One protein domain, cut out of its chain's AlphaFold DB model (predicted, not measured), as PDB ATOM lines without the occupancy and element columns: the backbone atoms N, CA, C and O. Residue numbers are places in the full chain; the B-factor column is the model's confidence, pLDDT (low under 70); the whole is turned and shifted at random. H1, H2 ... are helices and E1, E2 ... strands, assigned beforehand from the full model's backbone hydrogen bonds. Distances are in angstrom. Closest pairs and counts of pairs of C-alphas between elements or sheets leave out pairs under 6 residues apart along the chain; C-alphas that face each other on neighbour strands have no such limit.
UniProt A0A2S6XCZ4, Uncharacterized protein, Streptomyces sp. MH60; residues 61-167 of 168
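AT A GLANCE: This is residues 61 to 167 of the 168 residues of an uncharacterized protein of Streptomyces sp. MH60 (UniProt A0A2S6XCZ4). A long helical hairpin, H3 and H4, has H4 running on well past H3 into a free end, residues 161 to 167; the shorter helices H1 and H2 meet at a steep angle beside H3, and the small strand hairpin E1 and E2 makes the opposite end of the longest axis. A short strand, E3, leads into H3 from a long loop. The printed part has 107 residues, with four named helices and three named strands in the order H1, H2, E1, E2, E3, H3, H4; E1 and E2 form an antiparallel sheet of two strands, and the class is mostly helix. The whole is only just loose, close to compact, with a radius of gyration of the C-alphas of 15.7 A, and is elongated, with spans of 61 by 37 by 25 A.

HOW THE PARTS SIT: H1, residues 65 to 71, touches H2, residues 77 to 85, closest at the C-alphas of Ala 69 and Val 77, 4.9 A apart; they run opposite ways at a steep tilt of 48 degrees. The strands E1, residues 87 to 89, and E2, residues 97 to 99, form an antiparallel hairpin, with N 89 and O 97 at 2.8 A and N 99 and O 87 at 2.8 A, within hydrogen-bond range. E3, residues 120 to 123, pairs with no named strand, but residues 63 to 64 pair antiparallel with its residues 122 to 123, and residues 112 to 113 with its residues 120 to 121. H3, residues 125 to 137, is close to H1 but not clearly touching it, about perpendicular at 83 degrees; their closest C-alphas, of Val 68 and Ile 128, are 7.6 A apart. H2 and H3 are near each other. H3 touches H4, residues 143 to 165, in a helical hairpin, opposite ways at a shallow tilt of 7 degrees, closest at the C-alphas of Ala 132 and Leu 146, 6.2 A apart. H1 and H4 are only just apart, at 8.2 A. In H1, H2, H3 and H4 every O i to N i+4 pair is within hydrogen-bond range.

IN THESE COORDINATES: H1 begins at C-alpha 65, (43.909, -2.317, -15.185), and H2 is 12.6 A from first to last C-alpha. E1, E2 and E3 follow, and E3 begins at C-alpha 120, (40.079, -0.273, -22.315). H3 is 18.6 A long, and H4, the longest helix, is 33.5 A and ends at C-alpha 165, (54.329, 23.971, -9.693).

THE WHOLE: The C-alphas of Lys 93 and Glu 166, the two farthest apart, are 61.1 A apart. The printed part has no cut. The link from E2 to E3, residues 100 to 119, is long, and within it residues 102 to 103 pair antiparallel with residues 106 to 107. The mean pLDDT of the printed part is 75.4; 31 residues are under 70, among them residues 111 to 121 and 159 to 167.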
ATOM      1  N   PRO A  61      45.492  11.838 -14.680       62.84
ATOM      2  CA  PRO A  61      46.156  10.610 -15.093       62.84
ATOM      3  C   PRO A  61      45.169   9.439 -15.103       62.84
ATOM      4  O   PRO A  61      44.376   9.257 -14.176       62.84
ATOM      5  N   HIS A  62      45.217   8.666 -16.184       73.62
ATOM      6  CA  HIS A  62      44.390   7.486 -16.386       73.62
ATOM      7  C   HIS A  62      45.276   6.249 -16.399       73.62
ATOM      8  O   HIS A  62      46.163   6.115 -17.241       73.62
ATOM      9  N   PHE A  63      44.981   5.308 -15.514       77.38
ATOM     10  CA  PHE A  63      45.755   4.086 -15.343       77.38
ATOM     11  C   PHE A  63      45.007   2.903 -15.953       77.38
ATOM     12  O   PHE A  63      43.786   2.787 -15.809       77.38
ATOM     13  N   SER A  64      45.715   2.027 -16.662       81.44
ATOM     14  CA  SER A  64      45.133   0.768 -17.130       81.44
ATOM     15  C   SER A  64      44.870  -0.177 -15.952       81.44
ATOM     16  O   SER A  64      45.423  -0.019 -14.862       81.44
ATOM     17  N   VAL A  65      44.064  -1.223 -16.170       82.81
ATOM     18  CA  VAL A  65      43.909  -2.317 -15.185       82.81
ATOM     19  C   VAL A  65      45.272  -2.906 -14.802       82.81
ATOM     20  O   VAL A  65      45.471  -3.301 -13.657       82.81
ATOM     21  N   GLN A  66      46.187  -3.003 -15.770       83.88
ATOM     22  CA  GLN A  66      47.504  -3.591 -15.569       83.88
ATOM     23  C   GLN A  66      48.380  -2.704 -14.691       83.88
ATOM     24  O   GLN A  66      48.984  -3.222 -13.755       83.88
ATOM     25  N   ASP A  67      48.369  -1.393 -14.936       81.75
ATOM     26  CA  ASP A  67      49.065  -0.426 -14.093       81.75
ATOM     27  C   ASP A  67      48.535  -0.555 -12.667       81.75
ATOM     28  O   ASP A  67      49.279  -0.940 -11.772       81.75
ATOM     29  N   VAL A  68      47.228  -0.348 -12.468       84.19
ATOM     30  CA  VAL A  68      46.597  -0.392 -11.140       84.19
ATOM     31  C   VAL A  68      46.931  -1.695 -10.412       84.19
ATOM     32  O   VAL A  68      47.328  -1.681  -9.252       84.19
ATOM     33  N   ALA A  69      46.837  -2.838 -11.085       85.56
ATOM     34  CA  ALA A  69      47.209  -4.106 -10.475       85.56
ATOM     35  C   ALA A  69      48.685  -4.166 -10.053       85.56
ATOM     36  O   ALA A  69      48.976  -4.713  -8.992       85.56
ATOM     37  N   CYS A  70      49.594  -3.623 -10.861       84.25
ATOM     38  CA  CYS A  70      51.029  -3.632 -10.613       84.25
ATOM     39  C   CYS A  70      51.401  -2.821  -9.368       84.25
ATOM     40  O   CYS A  70      51.919  -3.390  -8.407       84.25
ATOM     41  N   TRP A  71      51.085  -1.523  -9.348       82.69
ATOM     42  CA  TRP A  71      51.557  -0.619  -8.292       82.69
ATOM     43  C   TRP A  71      50.611  -0.511  -7.089       82.69
ATOM     44  O   TRP A  71      51.077  -0.210  -5.996       82.69
ATOM     45  N   VAL A  72      49.310  -0.798  -7.239       85.31
ATOM     46  CA  VAL A  72      48.324  -0.679  -6.140       85.31
ATOM     47  C   VAL A  72      48.056  -2.023  -5.464       85.31
ATOM     48  O   VAL A  72      48.017  -2.120  -4.236       85.31
ATOM     49  N   PHE A  73      47.900  -3.080  -6.265       86.25
ATOM     50  CA  PHE A  73      47.512  -4.414  -5.793       86.25
ATOM     51  C   PHE A  73      48.651  -5.438  -5.890       86.25
ATOM     52  O   PHE A  73      48.397  -6.622  -6.108       86.25
ATOM     53  N   ALA A  74      49.899  -4.990  -5.724       83.50
ATOM     54  CA  ALA A  74      51.088  -5.844  -5.629       83.50
ATOM     55  C   ALA A  74      51.224  -6.866  -6.782       83.50
ATOM     56  O   ALA A  74      51.457  -8.051  -6.558       83.50
ATOM     57  N   GLY A  75      51.010  -6.432  -8.026       83.12
ATOM     58  CA  GLY A  75      51.144  -7.283  -9.216       83.12
ATOM     59  C   GLY A  75      49.975  -8.236  -9.487       83.12
ATOM     60  O   GLY A  75      50.033  -9.023 -10.433       83.12
ATOM     61  N   ARG A  76      48.883  -8.186  -8.713       85.25
ATOM     62  CA  ARG A  76      47.775  -9.158  -8.794       85.25
ATOM     63  C   ARG A  76      46.799  -8.884  -9.956       85.25
ATOM     64  O   ARG A  76      45.596  -8.719  -9.754       85.25
ATOM     65  N   VAL A  77      47.295  -8.880 -11.198       87.00
ATOM     66  CA  VAL A  77      46.521  -8.529 -12.414       87.00
ATOM     67  C   VAL A  77      45.325  -9.457 -12.637       87.00
ATOM     68  O   VAL A  77      44.198  -8.989 -12.819       87.00
ATOM     69  N   SER A  78      45.543 -10.773 -12.616       87.56
ATOM     70  CA  SER A  78      44.482 -11.765 -12.854       87.56
ATOM     71  C   SER A  78      43.397 -11.712 -11.781       87.56
ATOM     72  O   SER A  78      42.208 -11.762 -12.097       87.56
ATOM     73  N   TRP A  79      43.804 -11.532 -10.524       89.44
ATOM     74  CA  TRP A  79      42.891 -11.347  -9.401       89.44
ATOM     75  C   TRP A  79      42.059 -10.075  -9.575       89.44
ATOM     76  O   TRP A  79      40.836 -10.144  -9.500       89.44
ATOM     77  N   LEU A  80      42.677  -8.937  -9.910       87.44
ATOM     78  CA  LEU A  80      41.943  -7.685 -10.100       87.44
ATOM     79  C   LEU A  80      40.940  -7.795 -11.255       87.44
ATOM     80  O   LEU A  80      39.781  -7.402 -11.118       87.44
ATOM     81  N   ARG A  81      41.340  -8.411 -12.376       87.19
ATOM     82  CA  ARG A  81      40.429  -8.704 -13.496       87.19
ATOM     83  C   ARG A  81      39.255  -9.580 -13.061       87.19
ATOM     84  O   ARG A  81      38.135  -9.332 -13.503       87.19
ATOM     85  N   HIS A  82      39.492 -10.577 -12.211       86.25
ATOM     86  CA  HIS A  82      38.434 -11.413 -11.650       86.25
ATOM     87  C   HIS A  82      37.482 -10.596 -10.766       86.25
ATOM     88  O   HIS A  82      36.270 -10.646 -10.969       86.25
ATOM     89  N   GLN A  83      38.001  -9.755  -9.865       85.94
ATOM     90  CA  GLN A  83      37.154  -8.918  -9.010       85.94
ATOM     91  C   GLN A  83      36.267  -7.960  -9.811       85.94
ATOM     92  O   GLN A  83      35.083  -7.804  -9.509       85.94
ATOM     93  N   LEU A  84      36.821  -7.391 -10.883       82.62
ATOM     94  CA  LEU A  84      36.143  -6.485 -11.807       82.62
ATOM     95  C   LEU A  84      35.080  -7.153 -12.700       82.62
ATOM     96  O   LEU A  84      34.269  -6.437 -13.300       82.62
ATOM     97  N   LYS A  85      35.092  -8.487 -12.821       79.94
ATOM     98  CA  LYS A  85      34.039  -9.279 -13.484       79.94
ATOM     99  C   LYS A  85      32.877  -9.615 -12.538       79.94
ATOM    100  O   LYS A  85      31.787  -9.916 -13.014       79.94
ATOM    101  N   GLY A  86      33.080  -9.486 -11.224       71.50
ATOM    102  CA  GLY A  86      32.116  -9.873 -10.193       71.50
ATOM    103  C   GLY A  86      32.246 -11.346  -9.798       71.50
ATOM    104  O   GLY A  86      32.720 -12.170 -10.579       71.50
ATOM    105  N   LYS A  87      31.838 -11.685  -8.568       70.88
ATOM    106  CA  LYS A  87      31.885 -13.070  -8.072       70.88
ATOM    107  C   LYS A  87      30.684 -13.856  -8.612       70.88
ATOM    108  O   LYS A  87      29.562 -13.357  -8.494       70.88
ATOM    109  N   PRO A  88      30.872 -15.049  -9.198       67.06
ATOM    110  CA  PRO A  88      29.750 -15.891  -9.586       67.06
ATOM    111  C   PRO A  88      29.016 -16.389  -8.333       67.06
ATOM    112  O   PRO A  88      29.640 -16.838  -7.377       67.06
ATOM    113  N   TRP A  89      27.690 -16.338  -8.348       65.62
ATOM    114  CA  TRP A  89      26.819 -16.949  -7.353       65.62
ATOM    115  C   TRP A  89      25.694 -17.704  -8.060       65.62
ATOM    116  O   TRP A  89      25.190 -17.274  -9.102       65.62
ATOM    117  N   LYS A  90      25.315 -18.863  -7.519       61.81
ATOM    118  CA  LYS A  90      24.233 -19.683  -8.067       61.81
ATOM    119  C   LYS A  90      22.966 -19.498  -7.222       61.81
ATOM    120  O   LYS A  90      22.942 -19.972  -6.089       61.81
ATOM    121  N   PRO A  91      21.911 -18.840  -7.730       60.72
ATOM    122  CA  PRO A  91      20.579 -18.989  -7.171       60.72
ATOM    123  C   PRO A  91      20.130 -20.451  -7.265       60.72
ATOM    124  O   PRO A  91      20.469 -21.158  -8.215       60.72
ATOM    125  N   ILE A  92      19.288 -20.858  -6.315       71.69
ATOM    126  CA  ILE A  92      18.703 -22.206  -6.178       71.69
ATOM    127  C   ILE A  92      18.069 -22.715  -7.497       71.69
ATOM    128  O   ILE A  92      17.998 -23.915  -7.725       71.69
ATOM    129  N   LYS A  93      17.661 -21.812  -8.405       65.50
ATOM    130  CA  LYS A  93      16.988 -22.114  -9.684       65.50
ATOM    131  C   LYS A  93      17.882 -22.068 -10.945       65.50
ATOM    132  O   LYS A  93      17.372 -21.909 -12.045       65.50
ATOM    133  N   GLY A  94      19.204 -22.221 -10.817       61.09
ATOM    134  CA  GLY A  94      20.035 -22.770 -11.908       61.09
ATOM    135  C   GLY A  94      20.784 -21.806 -12.845       61.09
ATOM    136  O   GLY A  94      21.614 -22.272 -13.619       61.09
ATOM    137  N   ALA A  95      20.598 -20.483 -12.763       63.56
ATOM    138  CA  ALA A  95      21.368 -19.527 -13.578       63.56
ATOM    139  C   ALA A  95      22.491 -18.857 -12.772       63.56
ATOM    140  O   ALA A  95      22.195 -18.056 -11.892       63.56
ATOM    141  N   THR A  96      23.769 -19.119 -13.083       66.19
ATOM    142  CA  THR A  96      24.906 -18.424 -12.443       66.19
ATOM    143  C   THR A  96      24.809 -16.918 -12.692       66.19
ATOM    144  O   THR A  96      24.900 -16.459 -13.829       66.19
ATOM    145  N   ARG A  97      24.633 -16.136 -11.627       69.06
ATOM    146  CA  ARG A  97      24.630 -14.670 -11.658       69.06
ATOM    147  C   ARG A  97      25.973 -14.144 -11.160       69.06
ATOM    148  O   ARG A  97      26.650 -14.800 -10.383       69.06
ATOM    149  N   THR A  98      26.372 -12.952 -11.585       72.94
ATOM    150  CA  THR A  98      27.563 -12.270 -11.052       72.94
ATOM    151  C   THR A  98      27.148 -11.222 -10.030       72.94
ATOM    152  O   THR A  98      26.359 -10.334 -10.357       72.94
ATOM    153  N   THR A  99      27.691 -11.286  -8.815       68.88
ATOM    154  CA  THR A  99      27.519 -10.233  -7.809       68.88
ATOM    155  C   THR A  99      28.344  -9.019  -8.239       68.88
ATOM    156  O   THR A  99      29.574  -9.132  -8.341       68.88
ATOM    157  N   PRO A 100      27.707  -7.870  -8.533       73.50
ATOM    158  CA  PRO A 100      28.430  -6.674  -8.937       73.50
ATOM    159  C   PRO A 100      29.298  -6.144  -7.790       73.50
ATOM    160  O   PRO A 100      29.031  -6.407  -6.620       73.50
ATOM    161  N   LEU A 101      30.327  -5.365  -8.126       79.19
ATOM    162  CA  LEU A 101      31.004  -4.519  -7.143       79.19
ATOM    163  C   LEU A 101      30.023  -3.444  -6.673       79.19
ATOM    164  O   LEU A 101      29.470  -2.699  -7.490       79.19
ATOM    165  N   LEU A 102      29.797  -3.408  -5.365       76.88
ATOM    166  CA  LEU A 102      28.959  -2.426  -4.697       76.88
ATOM    167  C   LEU A 102      29.845  -1.548  -3.818       76.88
ATOM    168  O   LEU A 102      30.823  -2.030  -3.260       76.88
ATOM    169  N   LEU A 103      29.485  -0.276  -3.716       77.69
ATOM    170  CA  LEU A 103      30.020   0.658  -2.737       77.69
ATOM    171  C   LEU A 103      28.826   1.332  -2.069       77.69
ATOM    172  O   LEU A 103      28.010   1.940  -2.770       77.69
ATOM    173  N   LYS A 104      28.682   1.193  -0.747       77.31
ATOM    174  CA  LYS A 104      27.520   1.699   0.008       77.31
ATOM    175  C   LYS A 104      26.184   1.234  -0.597       77.31
ATOM    176  O   LYS A 104      25.259   2.020  -0.800       77.31
ATOM    177  N   GLY A 105      26.120  -0.035  -1.009       71.94
ATOM    178  CA  GLY A 105      24.942  -0.641  -1.649       71.94
ATOM    179  C   GLY A 105      24.671  -0.209  -3.099       71.94
ATOM    180  O   GLY A 105      23.781  -0.761  -3.744       71.94
ATOM    181  N   LYS A 106      25.441   0.731  -3.662       74.00
ATOM    182  CA  LYS A 106      25.285   1.193  -5.049       74.00
ATOM    183  C   LYS A 106      26.253   0.472  -5.977       74.00
ATOM    184  O   LYS A 106      27.424   0.291  -5.656       74.00
ATOM    185  N   ARG A 107      25.783   0.089  -7.169       75.56
ATOM    186  CA  ARG A 107      26.626  -0.560  -8.183       75.56
ATOM    187  C   ARG A 107      27.719   0.388  -8.661       75.56
ATOM    188  O   ARG A 107      27.428   1.415  -9.271       75.56
ATOM    189  N   LEU A 108      28.966  -0.020  -8.465       75.50
ATOM    190  CA  LEU A 108      30.122   0.707  -8.953       75.50
ATOM    191  C   LEU A 108      30.251   0.498 -10.467       75.50
ATOM    192  O   LEU A 108      30.255  -0.632 -10.968       75.50
ATOM    193  N   LYS A 109      30.313   1.602 -11.212       70.00
ATOM    194  CA  LYS A 109      30.544   1.612 -12.658       70.00
ATOM    195  C   LYS A 109      31.822   2.392 -12.928       70.00
ATOM    196  O   LYS A 109      31.957   3.522 -12.471       70.00
ATOM    197  N   PHE A 110      32.728   1.787 -13.683       71.19
ATOM    198  CA  PHE A 110      33.963   2.431 -14.117       71.19
ATOM    199  C   PHE A 110      33.819   2.900 -15.553       71.19
ATOM    200  O   PHE A 110      33.190   2.219 -16.370       71.19
ATOM    201  N   ARG A 111      34.404   4.057 -15.858       64.88
ATOM    202  CA  ARG A 111      34.424   4.589 -17.217       64.88
ATOM    203  C   ARG A 111      35.258   3.663 -18.109       64.88
ATOM    204  O   ARG A 111      36.329   3.197 -17.726       64.88
ATOM    205  N   GLN A 112      34.748   3.384 -19.301       58.75
ATOM    206  CA  GLN A 112      35.481   2.675 -20.342       58.75
ATOM    207  C   GLN A 112      35.892   3.715 -21.379       58.75
ATOM    208  O   GLN A 112      35.045   4.469 -21.854       58.75
ATOM    209  N   VAL A 113      37.186   3.801 -21.677       54.88
ATOM    210  CA  VAL A 113      37.697   4.716 -22.700       54.88
ATOM    211  C   VAL A 113      37.853   3.910 -23.982       54.88
ATOM    212  O   VAL A 113      38.367   2.789 -23.960       54.88
ATOM    213  N   VAL A 114      37.354   4.440 -25.097       46.69
ATOM    214  CA  VAL A 114      37.442   3.767 -26.396       46.69
ATOM    215  C   VAL A 114      38.906   3.781 -26.837       46.69
ATOM    216  O   VAL A 114      39.446   4.824 -27.184       46.69
ATOM    217  N   GLY A 115      39.567   2.626 -26.756       50.88
ATOM    218  CA  GLY A 115      40.907   2.399 -27.293       50.88
ATOM    219  C   GLY A 115      40.840   1.633 -28.615       50.88
ATOM    220  O   GLY A 115      39.850   0.957 -28.895       50.88
ATOM    221  N   GLY A 116      41.909   1.699 -29.415       41.00
ATOM    222  CA  GLY A 116      41.967   1.120 -30.768       41.00
ATOM    223  C   GLY A 116      41.811  -0.409 -30.866       41.00
ATOM    224  O   GLY A 116      41.702  -0.932 -31.970       41.00
ATOM    225  N   ARG A 117      41.774  -1.146 -29.747       43.38
ATOM    226  CA  ARG A 117      41.520  -2.601 -29.698       43.38
ATOM    227  C   ARG A 117      40.465  -2.941 -28.644       43.38
ATOM    228  O   ARG A 117      40.744  -3.634 -27.670       43.38
ATOM    229  N   GLY A 118      39.252  -2.426 -28.829       49.53
ATOM    230  CA  GLY A 118      38.170  -2.578 -27.857       49.53
ATOM    231  C   GLY A 118      38.377  -1.673 -26.640       49.53
ATOM    232  O   GLY A 118      39.499  -1.374 -26.241       49.53
ATOM    233  N   GLY A 119      37.282  -1.169 -26.070       55.97
ATOM    234  CA  GLY A 119      37.357  -0.177 -24.998       55.97
ATOM    235  C   GLY A 119      38.184  -0.678 -23.812       55.97
ATOM    236  O   GLY A 119      37.851  -1.699 -23.207       55.97
ATOM    237  N   GLU A 120      39.238   0.047 -23.458       62.09
ATOM    238  CA  GLU A 120      40.079  -0.273 -22.315       62.09
ATOM    239  C   GLU A 120      39.506   0.405 -21.067       62.09
ATOM    240  O   GLU A 120      39.091   1.568 -21.093       62.09
ATOM    241  N   ARG A 121      39.451  -0.322 -19.945       66.38
ATOM    242  CA  ARG A 121      39.066   0.289 -18.666       66.38
ATOM    243  C   ARG A 121      40.226   1.140 -18.175       66.38
ATOM    244  O   ARG A 121      41.315   0.619 -17.930       66.38
ATOM    245  N   ARG A 122      39.963   2.431 -18.029       73.56
ATOM    246  CA  ARG A 122      40.917   3.426 -17.552       73.56
ATOM    247  C   ARG A 122      40.404   3.984 -16.233       73.56
ATOM    248  O   ARG A 122      39.249   4.392 -16.154       73.56
ATOM    249  N   PHE A 123      41.253   3.960 -15.215       72.62
ATOM    250  CA  PHE A 123      40.912   4.379 -13.860       72.62
ATOM    251  C   PHE A 123      41.597   5.697 -13.527       72.62
ATOM    252  O   PHE A 123      42.797   5.849 -13.744       72.62
ATOM    253  N   THR A 124      40.835   6.625 -12.967       79.12
ATOM    254  CA  THR A 124      41.362   7.803 -12.271       79.12
ATOM    255  C   THR A 124      41.719   7.449 -10.821       79.12
ATOM    256  O   THR A 124      41.293   6.408 -10.316       79.12
ATOM    257  N   LEU A 125      42.457   8.311 -10.110       81.38
ATOM    258  CA  LEU A 125      42.738   8.088  -8.678       81.38
ATOM    259  C   LEU A 125      41.450   7.895  -7.843       81.38
ATOM    260  O   LEU A 125      41.393   6.912  -7.103       81.38
ATOM    261  N   PRO A 126      40.379   8.703  -8.021       81.88
ATOM    262  CA  PRO A 126      39.099   8.452  -7.349       81.88
ATOM    263  C   PRO A 126      38.433   7.126  -7.739       81.88
ATOM    264  O   PRO A 126      37.710   6.532  -6.942       81.88
ATOM    265  N   ASP A 127      38.633   6.631  -8.964       81.50
ATOM    266  CA  ASP A 127      38.121   5.310  -9.341       81.50
ATOM    267  C   ASP A 127      38.835   4.194  -8.580       81.50
ATOM    268  O   ASP A 127      38.187   3.249  -8.130       81.50
ATOM    269  N   ILE A 128      40.155   4.310  -8.424       84.75
ATOM    270  CA  ILE A 128      40.969   3.334  -7.692       84.75
ATOM    271  C   ILE A 128      40.606   3.351  -6.204       84.75
ATOM    272  O   ILE A 128      40.455   2.290  -5.603       84.75
ATOM    273  N   GLU A 129      40.394   4.531  -5.624       86.38
ATOM    274  CA  GLU A 129      39.934   4.672  -4.243       86.38
ATOM    275  C   GLU A 129      38.565   4.007  -4.034       86.38
ATOM    276  O   GLU A 129      38.402   3.166  -3.148       86.38
ATOM    277  N   ARG A 130      37.583   4.317  -4.889       85.69
ATOM    278  CA  ARG A 130      36.246   3.702  -4.818       85.69
ATOM    279  C   ARG A 130      36.295   2.188  -5.003       85.69
ATOM    280  O   ARG A 130      35.527   1.470  -4.367       85.69
ATOM    281  N   LEU A 131      37.185   1.701  -5.867       88.06
ATOM    282  CA  LEU A 131      37.436   0.275  -6.047       88.06
ATOM    283  C   LEU A 131      37.988  -0.356  -4.764       88.06
ATOM    284  O   LEU A 131      37.492  -1.404  -4.364       88.06
ATOM    285  N   ALA A 132      38.973   0.268  -4.118       89.56
ATOM    286  CA  ALA A 132      39.552  -0.233  -2.875       89.56
ATOM    287  C   ALA A 132      38.495  -0.323  -1.763       89.56
ATOM    288  O   ALA A 132      38.352  -1.375  -1.144       89.56
ATOM    289  N   TRP A 133      37.671   0.714  -1.591       87.75
ATOM    290  CA  TRP A 133      36.562   0.688  -0.634       87.75
ATOM    291  C   TRP A 133      35.526  -0.396  -0.940       87.75
ATOM    292  O   TRP A 133      35.105  -1.111  -0.037       87.75
ATOM    293  N   ALA A 134      35.152  -0.575  -2.208       87.31
ATOM    294  CA  ALA A 134      34.220  -1.630  -2.608       87.31
ATOM    295  C   ALA A 134      34.780  -3.043  -2.353       87.31
ATOM    296  O   ALA A 134      34.035  -3.971  -2.041       87.31
ATOM    297  N   LEU A 135      36.096  -3.225  -2.495       89.25
ATOM    298  CA  LEU A 135      36.771  -4.485  -2.181       89.25
ATOM    299  C   LEU A 135      36.851  -4.723  -0.671       89.25
ATOM    300  O   LEU A 135      36.683  -5.862  -0.238       89.25
ATOM    301  N   TYR A 136      37.050  -3.664   0.113       88.69
ATOM    302  CA  TYR A 136      37.033  -3.717   1.571       88.69
ATOM    303  C   TYR A 136      35.637  -4.059   2.113       88.69
ATOM    304  O   TYR A 136      35.499  -5.021   2.862       88.69
ATOM    305  N   GLU A 137      34.575  -3.379   1.655       87.00
ATOM    306  CA  GLU A 137      33.181  -3.691   2.038       87.00
ATOM    307  C   GLU A 137      32.787  -5.141   1.693       87.00
ATOM    308  O   GLU A 137      31.928  -5.738   2.343       87.00
ATOM    309  N   ARG A 138      33.428  -5.733   0.677       85.19
ATOM    310  CA  ARG A 138      33.214  -7.125   0.256       85.19
ATOM    311  C   ARG A 138      34.166  -8.129   0.926       85.19
ATOM    312  O   ARG A 138      34.102  -9.314   0.592       85.19
ATOM    313  N   ASN A 139      35.022  -7.686   1.850       88.62
ATOM    314  CA  ASN A 139      36.049  -8.484   2.533       88.62
ATOM    315  C   ASN A 139      37.050  -9.180   1.583       88.62
ATOM    316  O   ASN A 139      37.532 -10.271   1.874       88.62
ATOM    317  N   ASP A 140      37.343  -8.594   0.416       89.00
ATOM    318  CA  ASP A 140      38.376  -9.111  -0.503       89.00
ATOM    319  C   ASP A 140      39.778  -8.575  -0.212       89.00
ATOM    320  O   ASP A 140      40.763  -9.146  -0.684       89.00
ATOM    321  N   ILE A 141      39.848  -7.462   0.511       90.81
ATOM    322  CA  ILE A 141      41.062  -6.866   1.061       90.81
ATOM    323  C   ILE A 141      40.780  -6.492   2.516       90.81
ATOM    324  O   ILE A 141      39.626  -6.239   2.871       90.81
ATOM    325  N   ASP A 142      41.813  -6.451   3.348       92.19
ATOM    326  CA  ASP A 142      41.691  -6.038   4.744       92.19
ATOM    327  C   ASP A 142      41.922  -4.523   4.921       92.19
ATOM    328  O   ASP A 142      42.184  -3.776   3.969       92.19
ATOM    329  N   GLY A 143      41.797  -4.043   6.162       88.38
ATOM    330  CA  GLY A 143      42.023  -2.632   6.486       88.38
ATOM    331  C   GLY A 143      43.474  -2.181   6.270       88.38
ATOM    332  O   GLY A 143      43.713  -1.008   5.981       88.38
ATOM    333  N   TYR A 144      44.438  -3.101   6.360       90.19
ATOM    334  CA  TYR A 144      45.850  -2.810   6.125       90.19
ATOM    335  C   TYR A 144      46.125  -2.570   4.636       90.19
ATOM    336  O   TYR A 144      46.747  -1.569   4.267       90.19
ATOM    337  N   ASP A 145      45.603  -3.436   3.768       87.88
ATOM    338  CA  ASP A 145      45.643  -3.267   2.320       87.88
ATOM    339  C   ASP A 145      44.952  -1.963   1.907       87.88
ATOM    340  O   ASP A 145      45.519  -1.204   1.118       87.88
ATOM    341  N   LEU A 146      43.778  -1.648   2.472       89.69
ATOM    342  CA  LEU A 146      43.081  -0.387   2.199       89.69
ATOM    343  C   LEU A 146      43.942   0.828   2.575       89.69
ATOM    344  O   LEU A 146      44.128   1.730   1.756       89.69
ATOM    345  N   GLN A 147      44.530   0.837   3.776       89.19
ATOM    346  CA  GLN A 147      45.404   1.923   4.219       89.19
ATOM    347  C   GLN A 147      46.633   2.072   3.310       89.19
ATOM    348  O   GLN A 147      47.003   3.196   2.953       89.19
ATOM    349  N   ARG A 148      47.262   0.957   2.908       89.62
ATOM    350  CA  ARG A 148      48.391   0.966   1.964       89.62
ATOM    351  C   ARG A 148      47.982   1.598   0.638       89.62
ATOM    352  O   ARG A 148      48.697   2.461   0.135       89.62
ATOM    353  N   ILE A 149      46.834   1.200   0.092       87.75
ATOM    354  CA  ILE A 149      46.312   1.732  -1.169       87.75
ATOM    355  C   ILE A 149      46.080   3.241  -1.057       87.75
ATOM    356  O   ILE A 149      46.565   3.988  -1.904       87.75
ATOM    357  N   CYS A 150      45.426   3.716   0.006       87.19
ATOM    358  CA  CYS A 150      45.209   5.150   0.223       87.19
ATOM    359  C   CYS A 150      46.525   5.941   0.296       87.19
ATOM    360  O   CYS A 150      46.623   7.016  -0.295       87.19
ATOM    361  N   ARG A 151      47.564   5.409   0.957       83.44
ATOM    362  CA  ARG A 151      48.896   6.044   1.010       83.44
ATOM    363  C   ARG A 151      49.550   6.138  -0.366       83.44
ATOM    364  O   ARG A 151      50.106   7.178  -0.703       83.44
ATOM    365  N   ILE A 152      49.459   5.074  -1.163       83.25
ATOM    366  CA  ILE A 152      49.968   5.059  -2.539       83.25
ATOM    367  C   ILE A 152      49.244   6.120  -3.382       83.25
ATOM    368  O   ILE A 152      49.889   6.895  -4.083       83.25
ATOM    369  N   LEU A 153      47.913   6.203  -3.281       84.88
ATOM    370  CA  LEU A 153      47.121   7.198  -4.010       84.88
ATOM    371  C   LEU A 153      47.475   8.635  -3.606       84.88
ATOM    372  O   LEU A 153      47.575   9.495  -4.482       84.88
ATOM    373  N   ALA A 154      47.706   8.887  -2.315       82.19
ATOM    374  CA  ALA A 154      48.154  10.187  -1.821       82.19
ATOM    375  C   ALA A 154      49.534  10.566  -2.383       82.19
ATOM    376  O   ALA A 154      49.683  11.653  -2.933       82.19
ATOM    377  N   ALA A 155      50.505   9.646  -2.343       78.50
ATOM    378  CA  ALA A 155      51.843   9.878  -2.886       78.50
ATOM    379  C   ALA A 155      51.812  10.211  -4.387       78.50
ATOM    380  O   ALA A 155      52.460  11.156  -4.835       78.50
ATOM    381  N   VAL A 156      51.001   9.483  -5.162       77.50
ATOM    382  CA  VAL A 156      50.816   9.764  -6.591       77.50
ATOM    383  C   VAL A 156      50.169  11.135  -6.795       77.50
ATOM    384  O   VAL A 156      50.635  11.916  -7.623       77.50
ATOM    385  N   ALA A 157      49.125  11.470  -6.032       76.94
ATOM    386  CA  ALA A 157      48.477  12.777  -6.119       76.94
ATOM    387  C   ALA A 157      49.447  13.932  -5.811       76.94
ATOM    388  O   ALA A 157      49.414  14.957  -6.497       76.94
ATOM    389  N   ASP A 158      50.321  13.764  -4.820       72.94
ATOM    390  CA  ASP A 158      51.317  14.767  -4.445       72.94
ATOM    391  C   ASP A 158      52.404  14.928  -5.512       72.94
ATOM    392  O   ASP A 158      52.757  16.060  -5.846       72.94
ATOM    393  N   GLN A 159      52.849  13.837  -6.142       69.38
ATOM    394  CA  GLN A 159      53.771  13.902  -7.279       69.38
ATOM    395  C   GLN A 159      53.180  14.715  -8.445       69.38
ATOM    396  O   GLN A 159      53.852  15.576  -9.014       69.38
ATOM    397  N   TYR A 160      51.897  14.520  -8.767       65.75
ATOM    398  CA  TYR A 160      51.226  15.315  -9.804       65.75
ATOM    399  C   TYR A 160      51.055  16.789  -9.425       65.75
ATOM    400  O   TYR A 160      51.069  17.650 -10.306       65.75
ATOM    401  N   LYS A 161      50.896  17.110  -8.134       63.94
ATOM    402  CA  LYS A 161      50.865  18.504  -7.668       63.94
ATOM    403  C   LYS A 161      52.236  19.167  -7.764       63.94
ATOM    404  O   LYS A 161      52.292  20.329  -8.155       63.94
ATOM    405  N   ALA A 162      53.312  18.453  -7.426       51.31
ATOM    406  CA  ALA A 162      54.680  18.966  -7.491       51.31
ATOM    407  C   ALA A 162      55.062  19.362  -8.926       51.31
ATOM    408  O   ALA A 162      55.436  20.505  -9.165       51.31
ATOM    409  N   HIS A 163      54.816  18.483  -9.901       52.25
ATOM    410  CA  HIS A 163      55.095  18.771 -11.314       52.25
ATOM    411  C   HIS A 163      54.263  19.917 -11.904       52.25
ATOM    412  O   HIS A 163      54.648  20.507 -12.908       52.25
ATOM    413  N   ARG A 164      53.119  20.252 -11.296       54.81
ATOM    414  CA  ARG A 164      52.305  21.394 -11.729       54.81
ATOM    415  C   ARG A 164      52.867  22.741 -11.278       54.81
ATOM    416  O   ARG A 164      52.518  23.739 -11.885       54.81
ATOM    417  N   LYS A 165      53.697  22.758 -10.231       49.06
ATOM    418  CA  LYS A 165      54.329  23.971  -9.693       49.06
ATOM    419  C   LYS A 165      55.671  24.303 -10.346       49.06
ATOM    420  O   LYS A 165      56.115  25.429 -10.227       49.06
ATOM    421  N   GLU A 166      56.319  23.336 -10.992       48.47
ATOM    422  CA  GLU A 166      57.602  23.537 -11.693       48.47
ATOM    423  C   GLU A 166      57.429  24.019 -13.145       48.47
ATOM    424  O   GLU A 166      58.408  24.354 -13.804       48.47
ATOM    425  N   GLY A 167      56.193  24.015 -13.658       45.94
ATOM    426  CA  GLY A 167      55.849  24.466 -15.011       45.94
ATOM    427  C   GLY A 167      55.143  25.827 -15.078       45.94
ATOM    428  O   GLY A 167      54.680  26.187 -16.160       45.94
TER     429      GLY A 167